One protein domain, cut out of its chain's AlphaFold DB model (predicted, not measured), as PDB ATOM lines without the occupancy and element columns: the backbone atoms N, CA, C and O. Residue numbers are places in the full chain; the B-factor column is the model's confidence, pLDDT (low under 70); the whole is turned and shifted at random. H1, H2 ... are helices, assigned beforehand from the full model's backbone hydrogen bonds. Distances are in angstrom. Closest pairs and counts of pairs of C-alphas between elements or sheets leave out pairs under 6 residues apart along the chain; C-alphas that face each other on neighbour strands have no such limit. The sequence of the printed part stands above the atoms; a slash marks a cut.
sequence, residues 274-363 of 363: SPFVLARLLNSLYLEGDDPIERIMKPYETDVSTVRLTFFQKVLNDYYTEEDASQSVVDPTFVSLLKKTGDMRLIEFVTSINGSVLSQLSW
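Overview. This is residues 274 to 363 of the 363 residues of an uncharacterized protein of Naumovozyma castellii (strain ATCC 76901 / BCRC 22586 / CBS 4309 / NBRC 1992 / NRRL Y-12630) (UniProt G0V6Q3). The longest helix, H3, stands with H1, H5 and H6 in a loose four-cornered bundle, H3 and H6 running one way and H1 and H5 the other. H4 crosses one end, with short H7 near that end, while short H2 and the loop of residues 296 to 303 lie at the opposite end. The printed part has 90 residues with seven named helices, H1 to H7 in chain order, and no named strand: all helix. It is compact, with a radius of gyration of the C-alphas of 12.8 A and spans of 38 by 29 by 20 A.

Arrangement. H3, residues 304 to 319, touches H1, residues 275 to 286, through 308 to 312 and 281 to 286 alone; C-alphas Leu 285 and Arg 308 are closest, 6.4 A, at a shallow tilt of 19 degrees, opposite ways. H1, the hub, touches H5, residues 332 to 341, the same way at a shallow 10 degrees; C-alphas Ala 279 and Phe 334 are closest, 4.9 A. H6, residues 344 to 353, is close to H3 but not clearly touching, closest C-alphas Leu 309 and Leu 346, 6.3 A. H6 and H1 are apart. H4, residues 322 to 328, is about perpendicular to H1 at 81 degrees and only just touches it, with 3 pairs of C-alphas within 8 A, the closest Pro 275 and Ser 328, 4.3 A; of H1, residues 275 to 278 alone take part. H2, residues 292 to 295, only just touches H3 at its residues 304 to 308 alone, with 3 such pairs, closest Ile 293 and Val 304, 6.6 A. H7, residues 357 to 360, and H6 only just touch, with 3 such pairs, and only at the corner; C-alphas Thr 351 and Val 357 are closest, 5.8 A. Every O i to N i+4 pair is within hydrogen-bond range in H1, H3, H4, H5 and H6; H2 and H7 are too short for such a pair.

Along the chain. H3 is 22.5 A long from C-alpha 304 at (116.349, 127.265, 140.421) to C-alpha 319 at (101.679, 111.801, 133.104). H1 is 16.5 A, H5 14.5 A, H6 14.4 A and H4 10.0 A long. H1 begins at C-alpha 275, (111.790, 105.056, 131.687).

Size, cuts and confidence. C-alphas Pro 299 and Ser 359 are the two farthest apart, 39.0 A. The printed part has no cut, and no link is long. Mean pLDDT of the printed part is 82.1; residues 289 to 302, 358 to 359 and 361 to 363 are under 70.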
ATOM      1  N   SER A 274     107.323 104.489 129.956       88.62
ATOM      2  CA  SER A 274     108.693 104.440 129.473       88.62
ATOM      3  C   SER A 274     109.671 105.134 130.427       88.62
ATOM      4  O   SER A 274     109.523 106.337 130.688       88.62
ATOM      5  N   PRO A 275     110.723 104.437 130.902       88.06
ATOM      6  CA  PRO A 275     111.790 105.056 131.687       88.06
ATOM      7  C   PRO A 275     112.658 106.008 130.856       88.06
ATOM      8  O   PRO A 275     113.300 106.902 131.409       88.06
ATOM      9  N   PHE A 276     112.671 105.848 129.529       91.69
ATOM     10  CA  PHE A 276     113.478 106.664 128.622       91.69
ATOM     11  C   PHE A 276     113.076 108.143 128.662       91.69
ATOM     12  O   PHE A 276     113.937 109.017 128.768       91.69
ATOM     13  N   VAL A 277     111.771 108.423 128.647       91.81
ATOM     14  CA  VAL A 277     111.221 109.788 128.690       91.81
ATOM     15  C   VAL A 277     111.606 110.481 130.004       91.81
ATOM     16  O   VAL A 277     112.061 111.627 129.998       91.81
ATOM     17  N   LEU A 278     111.532 109.756 131.125       90.88
ATOM     18  CA  LEU A 278     111.927 110.246 132.449       90.88
ATOM     19  C   LEU A 278     113.440 110.515 132.546       90.88
ATOM     20  O   LEU A 278     113.868 111.529 133.102       90.88
ATOM     21  N   ALA A 279     114.256 109.621 131.983       91.50
ATOM     22  CA  ALA A 279     115.702 109.790 131.901       91.50
ATOM     23  C   ALA A 279     116.082 111.008 131.047       91.50
ATOM     24  O   ALA A 279     116.969 111.772 131.440       91.50
ATOM     25  N   ARG A 280     115.391 111.232 129.918       91.44
ATOM     26  CA  ARG A 280     115.618 112.406 129.067       91.44
ATOM     27  C   ARG A 280     115.261 113.694 129.795       91.44
ATOM     28  O   ARG A 280     116.096 114.591 129.826       91.44
ATOM     29  N   LEU A 281     114.101 113.748 130.454       90.94
ATOM     30  CA  LEU A 281     113.690 114.889 131.276       90.94
ATOM     31  C   LEU A 281     114.753 115.254 132.319       90.94
ATOM     32  O   LEU A 281     115.115 116.420 132.460       90.94
ATOM     33  N   LEU A 282     115.262 114.261 133.053       90.12
ATOM     34  CA  LEU A 282     116.271 114.490 134.083       90.12
ATOM     35  C   LEU A 282     117.591 114.990 133.478       90.12
ATOM     36  O   LEU A 282     118.195 115.916 134.022       90.12
ATOM     37  N   ASN A 283     118.004 114.438 132.334       90.38
ATOM     38  CA  ASN A 283     119.184 114.906 131.610       90.38
ATOM     39  C   ASN A 283     119.027 116.371 131.154       90.38
ATOM     40  O   ASN A 283     119.901 117.188 131.437       90.38
ATOM     41  N   SER A 284     117.893 116.720 130.542       87.94
ATOM     42  CA  SER A 284     117.609 118.076 130.050       87.94
ATOM     43  C   SER A 284     117.443 119.105 131.178       87.94
ATOM     44  O   SER A 284     117.828 120.257 131.018       87.94
ATOM     45  N   LEU A 285     116.899 118.710 132.337       86.44
ATOM     46  CA  LEU A 285     116.715 119.615 133.477       86.44
ATOM     47  C   LEU A 285     117.996 119.862 134.283       86.44
ATOM     48  O   LEU A 285     118.186 120.976 134.773       86.44
ATOM     49  N   TYR A 286     118.825 118.833 134.498       85.06
ATOM     50  CA  TYR A 286     119.913 118.872 135.491       85.06
ATOM     51  C   TYR A 286     121.325 118.755 134.910       85.06
ATOM     52  O   TYR A 286     122.270 119.144 135.596       85.06
ATOM     53  N   LEU A 287     121.501 118.182 133.716       82.50
ATOM     54  CA  LEU A 287     122.826 117.803 133.203       82.50
ATOM     55  C   LEU A 287     123.236 118.556 131.926       82.50
ATOM     56  O   LEU A 287     124.434 118.711 131.690       82.50
ATOM     57  N   GLU A 288     122.291 119.035 131.114       79.56
ATOM     58  CA  GLU A 288     122.573 119.740 129.854       79.56
ATOM     59  C   GLU A 288     122.433 121.277 129.958       79.56
ATOM     60  O   GLU A 288     121.350 121.774 130.240       79.56
ATOM     61  N   GLY A 289     123.516 122.004 129.622       60.34
ATOM     62  CA  GLY A 289     123.512 123.372 129.053       60.34
ATOM     63  C   GLY A 289     123.117 124.566 129.941       60.34
ATOM     64  O   GLY A 289     122.583 124.394 131.029       60.34
ATOM     65  N   ASP A 290     123.427 125.787 129.467       57.66
ATOM     66  CA  ASP A 290     123.183 127.079 130.143       57.66
ATOM     67  C   ASP A 290     121.737 127.194 130.658       57.66
ATOM     68  O   ASP A 290     120.801 127.015 129.884       57.66
ATOM     69  N   ASP A 291     121.594 127.485 131.959       63.59
ATOM     70  CA  ASP A 291     120.397 127.337 132.807       63.59
ATOM     71  C   ASP A 291     119.053 127.451 132.044       63.59
ATOM     72  O   ASP A 291     118.433 128.520 131.987       63.59
ATOM     73  N   PRO A 292     118.517 126.339 131.497       63.28
ATOM     74  CA  PRO A 292     117.292 126.379 130.698       63.28
ATOM     75  C   PRO A 292     116.054 126.704 131.559       63.28
ATOM     76  O   PRO A 292     114.948 126.919 131.064       63.28
ATOM     77  N   ILE A 293     116.257 126.788 132.874       68.69
ATOM     78  CA  ILE A 293     115.273 127.138 133.888       68.69
ATOM     79  C   ILE A 293     114.963 128.629 133.915       68.69
ATOM     80  O   ILE A 293     113.857 128.961 134.325       68.69
ATOM     81  N   GLU A 294     115.813 129.518 133.384       66.56
ATOM     82  CA  GLU A 294     115.437 130.935 133.221       66.56
ATOM     83  C   GLU A 294     114.137 131.098 132.411       66.56
ATOM     84  O   GLU A 294     113.364 132.022 132.652       66.56
ATOM     85  N   ARG A 295     113.850 130.166 131.489       66.12
ATOM     86  CA  ARG A 295     112.622 130.156 130.670       66.12
ATOM     87  C   ARG A 295     111.387 129.649 131.415       66.12
ATOM     88  O   ARG A 295     110.259 129.936 131.023       66.12
ATOM     89  N   ILE A 296     111.600 128.867 132.468       69.25
ATOM     90  CA  ILE A 296     110.552 128.221 133.269       69.25
ATOM     91  C   ILE A 296     110.252 129.052 134.517       69.25
ATOM     92  O   ILE A 296     109.111 129.068 134.984       69.25
ATOM     93  N   MET A 297     111.263 129.755 135.032       66.56
ATOM     94  CA  MET A 297     111.179 130.600 136.212       66.56
ATOM     95  C   MET A 297     110.202 131.742 135.989       66.56
ATOM     96  O   MET A 297     110.345 132.576 135.091       66.56
ATOM     97  N   LYS A 298     109.218 131.829 136.878       65.62
ATOM     98  CA  LYS A 298     108.414 133.045 136.992       65.62
ATOM     99  C   LYS A 298     109.293 134.174 137.542       65.62
ATOM    100  O   LYS A 298     110.189 133.908 138.339       65.62
ATOM    101  N   PRO A 299     108.996 135.453 137.239       57.59
ATOM    102  CA  PRO A 299     109.810 136.599 137.669       57.59
ATOM    103  C   PRO A 299     109.972 136.766 139.196       57.59
ATOM    104  O   PRO A 299     110.728 137.624 139.638       57.59
ATOM    105  N   TYR A 300     109.267 135.966 140.003       59.12
ATOM    106  CA  TYR A 300     109.315 135.980 141.468       59.12
ATOM    107  C   TYR A 300     109.945 134.717 142.076       59.12
ATOM    108  O   TYR A 300     110.096 134.643 143.294       59.12
ATOM    109  N   GLU A 301     110.286 133.715 141.266       67.69
ATOM    110  CA  GLU A 301     110.959 132.506 141.733       67.69
ATOM    111  C   GLU A 301     112.462 132.768 141.776       67.69
ATOM    112  O   GLU A 301     113.048 133.228 140.803       67.69
ATOM    113  N   THR A 302     113.092 132.516 142.923       65.56
ATOM    114  CA  THR A 302     114.527 132.781 143.117       65.56
ATOM    115  C   THR A 302     115.362 131.510 143.248       65.56
ATOM    116  O   THR A 302     116.583 131.583 143.170       65.56
ATOM    117  N   ASP A 303     114.732 130.353 143.475       82.25
ATOM    118  CA  ASP A 303     115.428 129.081 143.688       82.25
ATOM    119  C   ASP A 303     115.239 128.134 142.494       82.25
ATOM    120  O   ASP A 303     114.249 127.405 142.402       82.25
ATOM    121  N   VAL A 304     116.237 128.130 141.607       81.31
ATOM    122  CA  VAL A 304     116.349 127.265 140.421       81.31
ATOM    123  C   VAL A 304     116.155 125.786 140.774       81.31
ATOM    124  O   VAL A 304     115.484 125.060 140.043       81.31
ATOM    125  N   SER A 305     116.694 125.333 141.913       81.38
ATOM    126  CA  SER A 305     116.589 123.926 142.335       81.38
ATOM    127  C   SER A 305     115.147 123.538 142.661       81.38
ATOM    128  O   SER A 305     114.673 122.472 142.273       81.38
ATOM    129  N   THR A 306     114.408 124.448 143.299       84.31
ATOM    130  CA  THR A 306     112.990 124.246 143.593       84.31
ATOM    131  C   THR A 306     112.171 124.210 142.304       84.31
ATOM    132  O   THR A 306     111.303 123.354 142.180       84.31
ATOM    133  N   VAL A 307     112.472 125.063 141.318       85.56
ATOM    134  CA  VAL A 307     111.772 125.065 140.019       85.56
ATOM    135  C   VAL A 307     112.041 123.788 139.217       85.56
ATOM    136  O   VAL A 307     111.109 123.200 138.671       85.56
ATOM    137  N   ARG A 308     113.291 123.301 139.188       87.44
ATOM    138  CA  ARG A 308     113.624 122.003 138.569       87.44
ATOM    139  C   ARG A 308     112.829 120.863 139.203       87.44
ATOM    140  O   ARG A 308     112.267 120.029 138.493       87.44
ATOM    141  N   LEU A 309     112.775 120.831 140.535       88.69
ATOM    142  CA  LEU A 309     112.063 119.796 141.274       88.69
ATOM    143  C   LEU A 309     110.553 119.868 141.036       88.69
ATOM    144  O   LEU A 309     109.948 118.838 140.757       88.69
ATOM    145  N   THR A 310     109.941 121.052 141.104       88.94
ATOM    146  CA  THR A 310     108.493 121.200 140.889       88.94
ATOM    147  C   THR A 310     108.097 120.855 139.459       88.94
ATOM    148  O   THR A 310     107.066 120.217 139.259       88.94
ATOM    149  N   PHE A 311     108.919 121.205 138.465       89.81
ATOM    150  CA  PHE A 311     108.691 120.807 137.078       89.81
ATOM    151  C   PHE A 311     108.763 119.285 136.916       89.81
ATOM    152  O   PHE A 311     107.857 118.685 136.338       89.81
ATOM    153  N   PHE A 312     109.800 118.648 137.475       91.19
ATOM    154  CA  PHE A 312     109.951 117.193 137.449       91.19
ATOM    155  C   PHE A 312     108.772 116.483 138.128       91.19
ATOM    156  O   PHE A 312     108.185 115.566 137.558       91.19
ATOM    157  N   GLN A 313     108.384 116.946 139.320       91.56
ATOM    158  CA  GLN A 313     107.230 116.431 140.059       91.56
ATOM    159  C   GLN A 313     105.942 116.564 139.257       91.56
ATOM    160  O   GLN A 313     105.144 115.634 139.238       91.56
ATOM    161  N   LYS A 314     105.744 117.700 138.585       92.00
ATOM    162  CA  LYS A 314     104.553 117.921 137.774       92.00
ATOM    163  C   LYS A 314     104.476 116.937 136.608       92.00
ATOM    164  O   LYS A 314     103.437 116.317 136.436       92.00
ATOM    165  N   VAL A 315     105.565 116.728 135.861       91.56
ATOM    166  CA  VAL A 315     105.572 115.735 134.769       91.56
ATOM    167  C   VAL A 315     105.267 114.331 135.297       91.56
ATOM    168  O   VAL A 315     104.470 113.606 134.708       91.56
ATOM    169  N   LEU A 316     105.876 113.950 136.420       92.19
ATOM    170  CA  LEU A 316     105.691 112.621 136.993       92.19
ATOM    171  C   LEU A 316     104.254 112.419 137.502       92.19
ATOM    172  O   LEU A 316     103.648 111.398 137.205       92.19
ATOM    173  N   ASN A 317     103.681 113.404 138.194       91.00
ATOM    174  CA  ASN A 317     102.325 113.313 138.741       91.00
ATOM    175  C   ASN A 317     101.226 113.411 137.673       91.00
ATOM    176  O   ASN A 317     100.185 112.775 137.822       91.00
ATOM    177  N   ASP A 318     101.431 114.221 136.630       91.88
ATOM    178  CA  ASP A 318     100.405 114.468 135.611       91.88
ATOM    179  C   ASP A 318     100.398 113.375 134.523       91.88
ATOM    180  O   ASP A 318      99.342 113.105 133.948       91.88
ATOM    181  N   TYR A 319     101.541 112.721 134.248       92.81
ATOM    182  CA  TYR A 319     101.679 111.801 133.104       92.81
ATOM    183  C   TYR A 319     102.107 110.369 133.438       92.81
ATOM    184  O   TYR A 319     102.015 109.514 132.559       92.81
ATOM    185  N   TYR A 320     102.538 110.059 134.664       92.81
ATOM    186  CA  TYR A 320     102.801 108.680 135.091       92.81
ATOM    187  C   TYR A 320     101.779 108.247 136.144       92.81
ATOM    188  O   TYR A 320     101.398 109.023 137.018       92.81
ATOM    189  N   THR A 321     101.344 106.985 136.096       90.62
ATOM    190  CA  THR A 321     100.641 106.400 137.247       90.62
ATOM    191  C   THR A 321     101.639 106.077 138.359       90.62
ATOM    192  O   THR A 321     102.838 105.956 138.109       90.62
ATOM    193  N   GLU A 322     101.166 105.897 139.596       86.75
ATOM    194  CA  GLU A 322     102.040 105.512 140.717       86.75
ATOM    195  C   GLU A 322     102.817 104.213 140.428       86.75
ATOM    196  O   GLU A 322     103.999 104.103 140.767       86.75
ATOM    197  N   GLU A 323     102.179 103.245 139.761       87.50
ATOM    198  CA  GLU A 323     102.803 101.976 139.374       87.50
ATOM    199  C   GLU A 323     103.859 102.177 138.277       87.50
ATOM    200  O   GLU A 323     104.992 101.708 138.424       87.50
ATOM    201  N   ASP A 324     103.525 102.925 137.221       88.25
ATOM    202  CA  ASP A 324     104.428 103.188 136.093       88.25
ATOM    203  C   ASP A 324     105.647 104.011 136.526       88.25
ATOM    204  O   ASP A 324     106.784 103.719 136.141       88.25
ATOM    205  N   ALA A 325     105.426 105.015 137.379       86.81
ATOM    206  CA  ALA A 325     106.484 105.816 137.974       86.81
ATOM    207  C   ALA A 325     107.414 104.948 138.825       86.81
ATOM    208  O   ALA A 325     108.635 105.026 138.686       86.81
ATOM    209  N   SER A 326     106.845 104.074 139.664       86.88
ATOM    210  CA  SER A 326     107.615 103.170 140.522       86.88
ATOM    211  C   SER A 326     108.500 102.214 139.727       86.88
ATOM    212  O   SER A 326     109.593 101.893 140.191       86.88
ATOM    213  N   GLN A 327     108.055 101.760 138.553       87.31
ATOM    214  CA  GLN A 327     108.853 100.909 137.665       87.31
ATOM    215  C   GLN A 327     109.919 101.711 136.911       87.31
ATOM    216  O   GLN A 327     111.085 101.315 136.888       87.31
ATOM    217  N   SER A 328     109.542 102.862 136.352       87.38
ATOM    218  CA  SER A 328     110.419 103.700 135.524       87.38
ATOM    219  C   SER A 328     111.619 104.246 136.298       87.38
ATOM    220  O   SER A 328     112.732 104.333 135.786       87.38
ATOM    221  N   VAL A 329     111.401 104.580 137.567       87.44
ATOM    222  CA  VAL A 329     112.407 105.140 138.472       87.44
ATOM    223  C   VAL A 329     113.490 104.123 138.883       87.44
ATOM    224  O   VAL A 329     114.586 104.514 139.285       87.44
ATOM    225  N   VAL A 330     113.213 102.820 138.788       87.25
ATOM    226  CA  VAL A 330     114.170 101.747 139.135       87.25
ATOM    227  C   VAL A 330     115.089 101.407 137.954       87.25
ATOM    228  O   VAL A 330     116.043 100.639 138.101       87.25
ATOM    229  N   ASP A 331     114.835 101.985 136.778       88.69
ATOM    230  CA  ASP A 331     115.652 101.749 135.597       88.69
ATOM    231  C   ASP A 331     117.123 102.154 135.844       88.69
ATOM    232  O   ASP A 331     117.404 103.258 136.328       88.69
ATOM    233  N   PRO A 332     118.101 101.289 135.511       86.75
ATOM    234  CA  PRO A 332     119.507 101.544 135.808       86.75
ATOM    235  C   PRO A 332     120.050 102.788 135.103       86.75
ATOM    236  O   PRO A 332     120.945 103.449 135.637       86.75
ATOM    237  N   THR A 333     119.530 103.128 133.918       87.62
ATOM    238  CA  THR A 333     119.949 104.336 133.204       87.62
ATOM    239  C   THR A 333     119.472 105.575 133.952       87.62
ATOM    240  O   THR A 333     120.295 106.446 134.245       87.62
ATOM    241  N   PHE A 334     118.209 105.594 134.387       89.25
ATOM    242  CA  PHE A 334     117.648 106.665 135.205       89.25
ATOM    243  C   PHE A 334     118.399 106.821 136.533       89.25
ATOM    244  O   PHE A 334     118.861 107.917 136.851       89.25
ATOM    245  N   VAL A 335     118.625 105.730 137.272       86.88
ATOM    246  CA  VAL A 335     119.357 105.755 138.553       86.88
ATOM    247  C   VAL A 335     120.789 106.264 138.370       86.88
ATOM    248  O   VAL A 335     121.290 107.034 139.192       86.88
ATOM    249  N   SER A 336     121.459 105.882 137.278       88.25
ATOM    250  CA  SER A 336     122.807 106.375 136.982       88.25
ATOM    251  C   SER A 336     122.841 107.883 136.727       88.25
ATOM    252  O   SER A 336     123.796 108.548 137.129       88.25
ATOM    253  N   LEU A 337     121.804 108.432 136.087       88.75
ATOM    254  CA  LEU A 337     121.677 109.865 135.847       88.75
ATOM    255  C   LEU A 337     121.296 110.600 137.133       88.75
ATOM    256  O   LEU A 337     121.895 111.627 137.434       88.75
ATOM    257  N   LEU A 338     120.396 110.035 137.940       88.75
ATOM    258  CA  LEU A 338     120.020 110.562 139.252       88.75
ATOM    259  C   LEU A 338     121.233 110.699 140.184       88.75
ATOM    260  O   LEU A 338     121.376 111.711 140.861       88.75
ATOM    261  N   LYS A 339     122.165 109.733 140.178       86.81
ATOM    262  CA  LYS A 339     123.437 109.858 140.920       86.81
ATOM    263  C   LYS A 339     124.283 111.042 140.445       86.81
ATOM    264  O   LYS A 339     124.978 111.653 141.251       86.81
ATOM    265  N   LYS A 340     124.254 111.351 139.146       87.50
ATOM    266  CA  LYS A 340     125.052 112.432 138.548       87.50
ATOM    267  C   LYS A 340     124.491 113.822 138.837       87.50
ATOM    268  O   LYS A 340     125.276 114.762 138.840       87.50
ATOM    269  N   THR A 341     123.183 113.967 139.074       85.69
ATOM    270  CA  THR A 341     122.589 115.286 139.363       85.69
ATOM    271  C   THR A 341     123.049 115.840 140.710       85.69
ATOM    272  O   THR A 341     123.223 117.048 140.844       85.69
ATOM    273  N   GLY A 342     123.254 114.971 141.708       80.88
ATOM    274  CA  GLY A 342     123.678 115.360 143.056       80.88
ATOM    275  C   GLY A 342     122.631 116.142 143.866       80.88
ATOM    276  O   GLY A 342     122.953 116.625 144.951       80.88
ATOM    277  N   ASP A 343     121.393 116.272 143.375       84.38
ATOM    278  CA  ASP A 343     120.313 116.971 144.080       84.38
ATOM    279  C   ASP A 343     119.639 116.044 145.102       84.38
ATOM    280  O   ASP A 343     118.880 115.133 144.754       84.38
ATOM    281  N   MET A 344     119.903 116.295 146.386       85.88
ATOM    282  CA  MET A 344     119.357 115.498 147.486       85.88
ATOM    283  C   MET A 344     117.831 115.575 147.583       85.88
ATOM    284  O   MET A 344     117.218 114.582 147.959       85.88
ATOM    285  N   ARG A 345     117.198 116.697 147.210       87.44
ATOM    286  CA  ARG A 345     115.730 116.828 147.268       87.44
ATOM    287  C   ARG A 345     115.068 115.962 146.202       87.44
ATOM    288  O   ARG A 345     114.057 115.315 146.470       87.44
ATOM    289  N   LEU A 346     115.655 115.929 145.003       88.06
ATOM    290  CA  LEU A 346     115.211 115.040 143.932       88.06
ATOM    291  C   LEU A 346     115.397 113.576 144.335       88.06
ATOM    292  O   LEU A 346     114.478 112.781 144.162       88.06
ATOM    293  N   ILE A 347     116.549 113.224 144.912       87.00
ATOM    294  CA  ILE A 347     116.809 111.866 145.405       87.00
ATOM    295  C   ILE A 347     115.782 111.476 146.475       87.00
ATOM    296  O   ILE A 347     115.154 110.428 146.351       87.00
ATOM    297  N   GLU A 348     115.551 112.318 147.483       86.81
ATOM    298  CA  GLU A 348     114.547 112.073 148.526       86.81
ATOM    299  C   GLU A 348     113.152 111.857 147.923       86.81
ATOM    300  O   GLU A 348     112.495 110.863 148.238       86.81
ATOM    301  N   PHE A 349     112.732 112.715 146.989       88.44
ATOM    302  CA  PHE A 349     111.453 112.570 146.293       88.44
ATOM    303  C   PHE A 349     111.348 111.239 145.537       88.44
ATOM    304  O   PHE A 349     110.395 110.486 145.735       88.44
ATOM    305  N   VAL A 350     112.348 110.898 144.728       87.88
ATOM    306  CA  VAL A 350     112.371 109.651 143.952       87.88
ATOM    307  C   VAL A 350     112.346 108.422 144.872       87.88
ATOM    308  O   VAL A 350     111.625 107.457 144.614       87.88
ATOM    309  N   THR A 351     113.068 108.466 145.992       85.75
ATOM    310  CA  THR A 351     113.062 107.379 146.984       85.75
ATOM    311  C   THR A 351     111.743 107.268 147.748       85.75
ATOM    312  O   THR A 351     111.400 106.175 148.196       85.75
ATOM    313  N   SER A 352     110.979 108.361 147.863       86.56
ATOM    314  CA  SER A 352     109.630 108.338 148.438       86.56
ATOM    315  C   SER A 352     108.613 107.651 147.523       86.56
ATOM    316  O   SER A 352     107.703 106.998 148.028       86.56
ATOM    317  N   ILE A 353     108.807 107.732 146.199       83.25
ATOM    318  CA  ILE A 353     108.000 107.007 145.208       83.25
ATOM    319  C   ILE A 353     108.320 105.513 145.272       83.25
ATOM    320  O   ILE A 353     107.418 104.685 145.351       83.25
ATOM    321  N   ASN A 354     109.609 105.154 145.277       81.69
ATOM    322  CA  ASN A 354     110.023 103.760 145.386       81.69
ATOM    323  C   ASN A 354     111.264 103.599 146.273       81.69
ATOM    324  O   ASN A 354     112.399 103.875 145.873       81.69
ATOM    325  N   GLY A 355     111.054 103.058 147.475       74.00
ATOM    326  CA  GLY A 355     112.117 102.837 148.458       74.00
ATOM    327  C   GLY A 355     113.216 101.866 148.004       74.00
ATOM    328  O   GLY A 355     114.308 101.879 148.570       74.00
ATOM    329  N   SER A 356     112.983 101.050 146.967       74.75
ATOM    330  CA  SER A 356     114.008 100.144 146.424       74.75
ATOM    331  C   SER A 356     115.180 100.882 145.763       74.75
ATOM    332  O   SER A 356     116.305 100.373 145.770       74.75
ATOM    333  N   VAL A 357     114.962 102.115 145.296       72.06
ATOM    334  CA  VAL A 357     115.981 102.967 144.661       72.06
ATOM    335  C   VAL A 357     117.132 103.270 145.624       72.06
ATOM    336  O   VAL A 357     118.289 103.291 145.212       72.06
ATOM    337  N   LEU A 358     116.857 103.397 146.931       69.88
ATOM    338  CA  LEU A 358     117.887 103.608 147.962       69.88
ATOM    339  C   LEU A 358     118.951 102.506 147.962       69.88
ATOM    340  O   LEU A 358     120.132 102.785 148.155       69.88
ATOM    341  N   SER A 359     118.550 101.255 147.716       69.81
ATOM    342  CA  SER A 359     119.488 100.127 147.689       69.81
ATOM    343  C   SER A 359     120.448 100.194 146.492       69.81
ATOM    344  O   SER A 359     121.628  99.857 146.611       69.81
ATOM    345  N   GLN A 360     119.967 100.715 145.361       73.06
ATOM    346  CA  GLN A 360     120.731 100.897 144.123       73.06
ATOM    347  C   GLN A 360     121.561 102.190 144.132       73.06
ATOM    348  O   GLN A 360     122.568 102.310 143.425       73.06
ATOM    349  N   LEU A 361     121.176 103.149 144.978       67.62
ATOM    350  CA  LEU A 361     121.904 104.385 145.218       67.62
ATOM    351  C   LEU A 361     123.120 104.231 146.141       67.62
ATOM    352  O   LEU A 361     123.830 105.215 146.319       67.62
ATOM    353  N   SER A 362     123.398 103.029 146.669       60.25
ATOM    354  CA  SER A 362     124.592 102.774 147.488       60.25
ATOM    355  C   SER A 362     125.857 103.337 146.817       60.25
ATOM    356  O   SER A 362     126.099 103.124 145.619       60.25
ATOM    357  N   TRP A 363     126.553 104.174 147.590       52.69
ATOM    358  CA  TRP A 363     127.698 104.998 147.198       52.69
ATOM    359  C   TRP A 363     129.006 104.224 147.294       52.69
ATOM    360  O   TRP A 363     129.175 103.491 148.298       52.69
TER     361      TRP A 363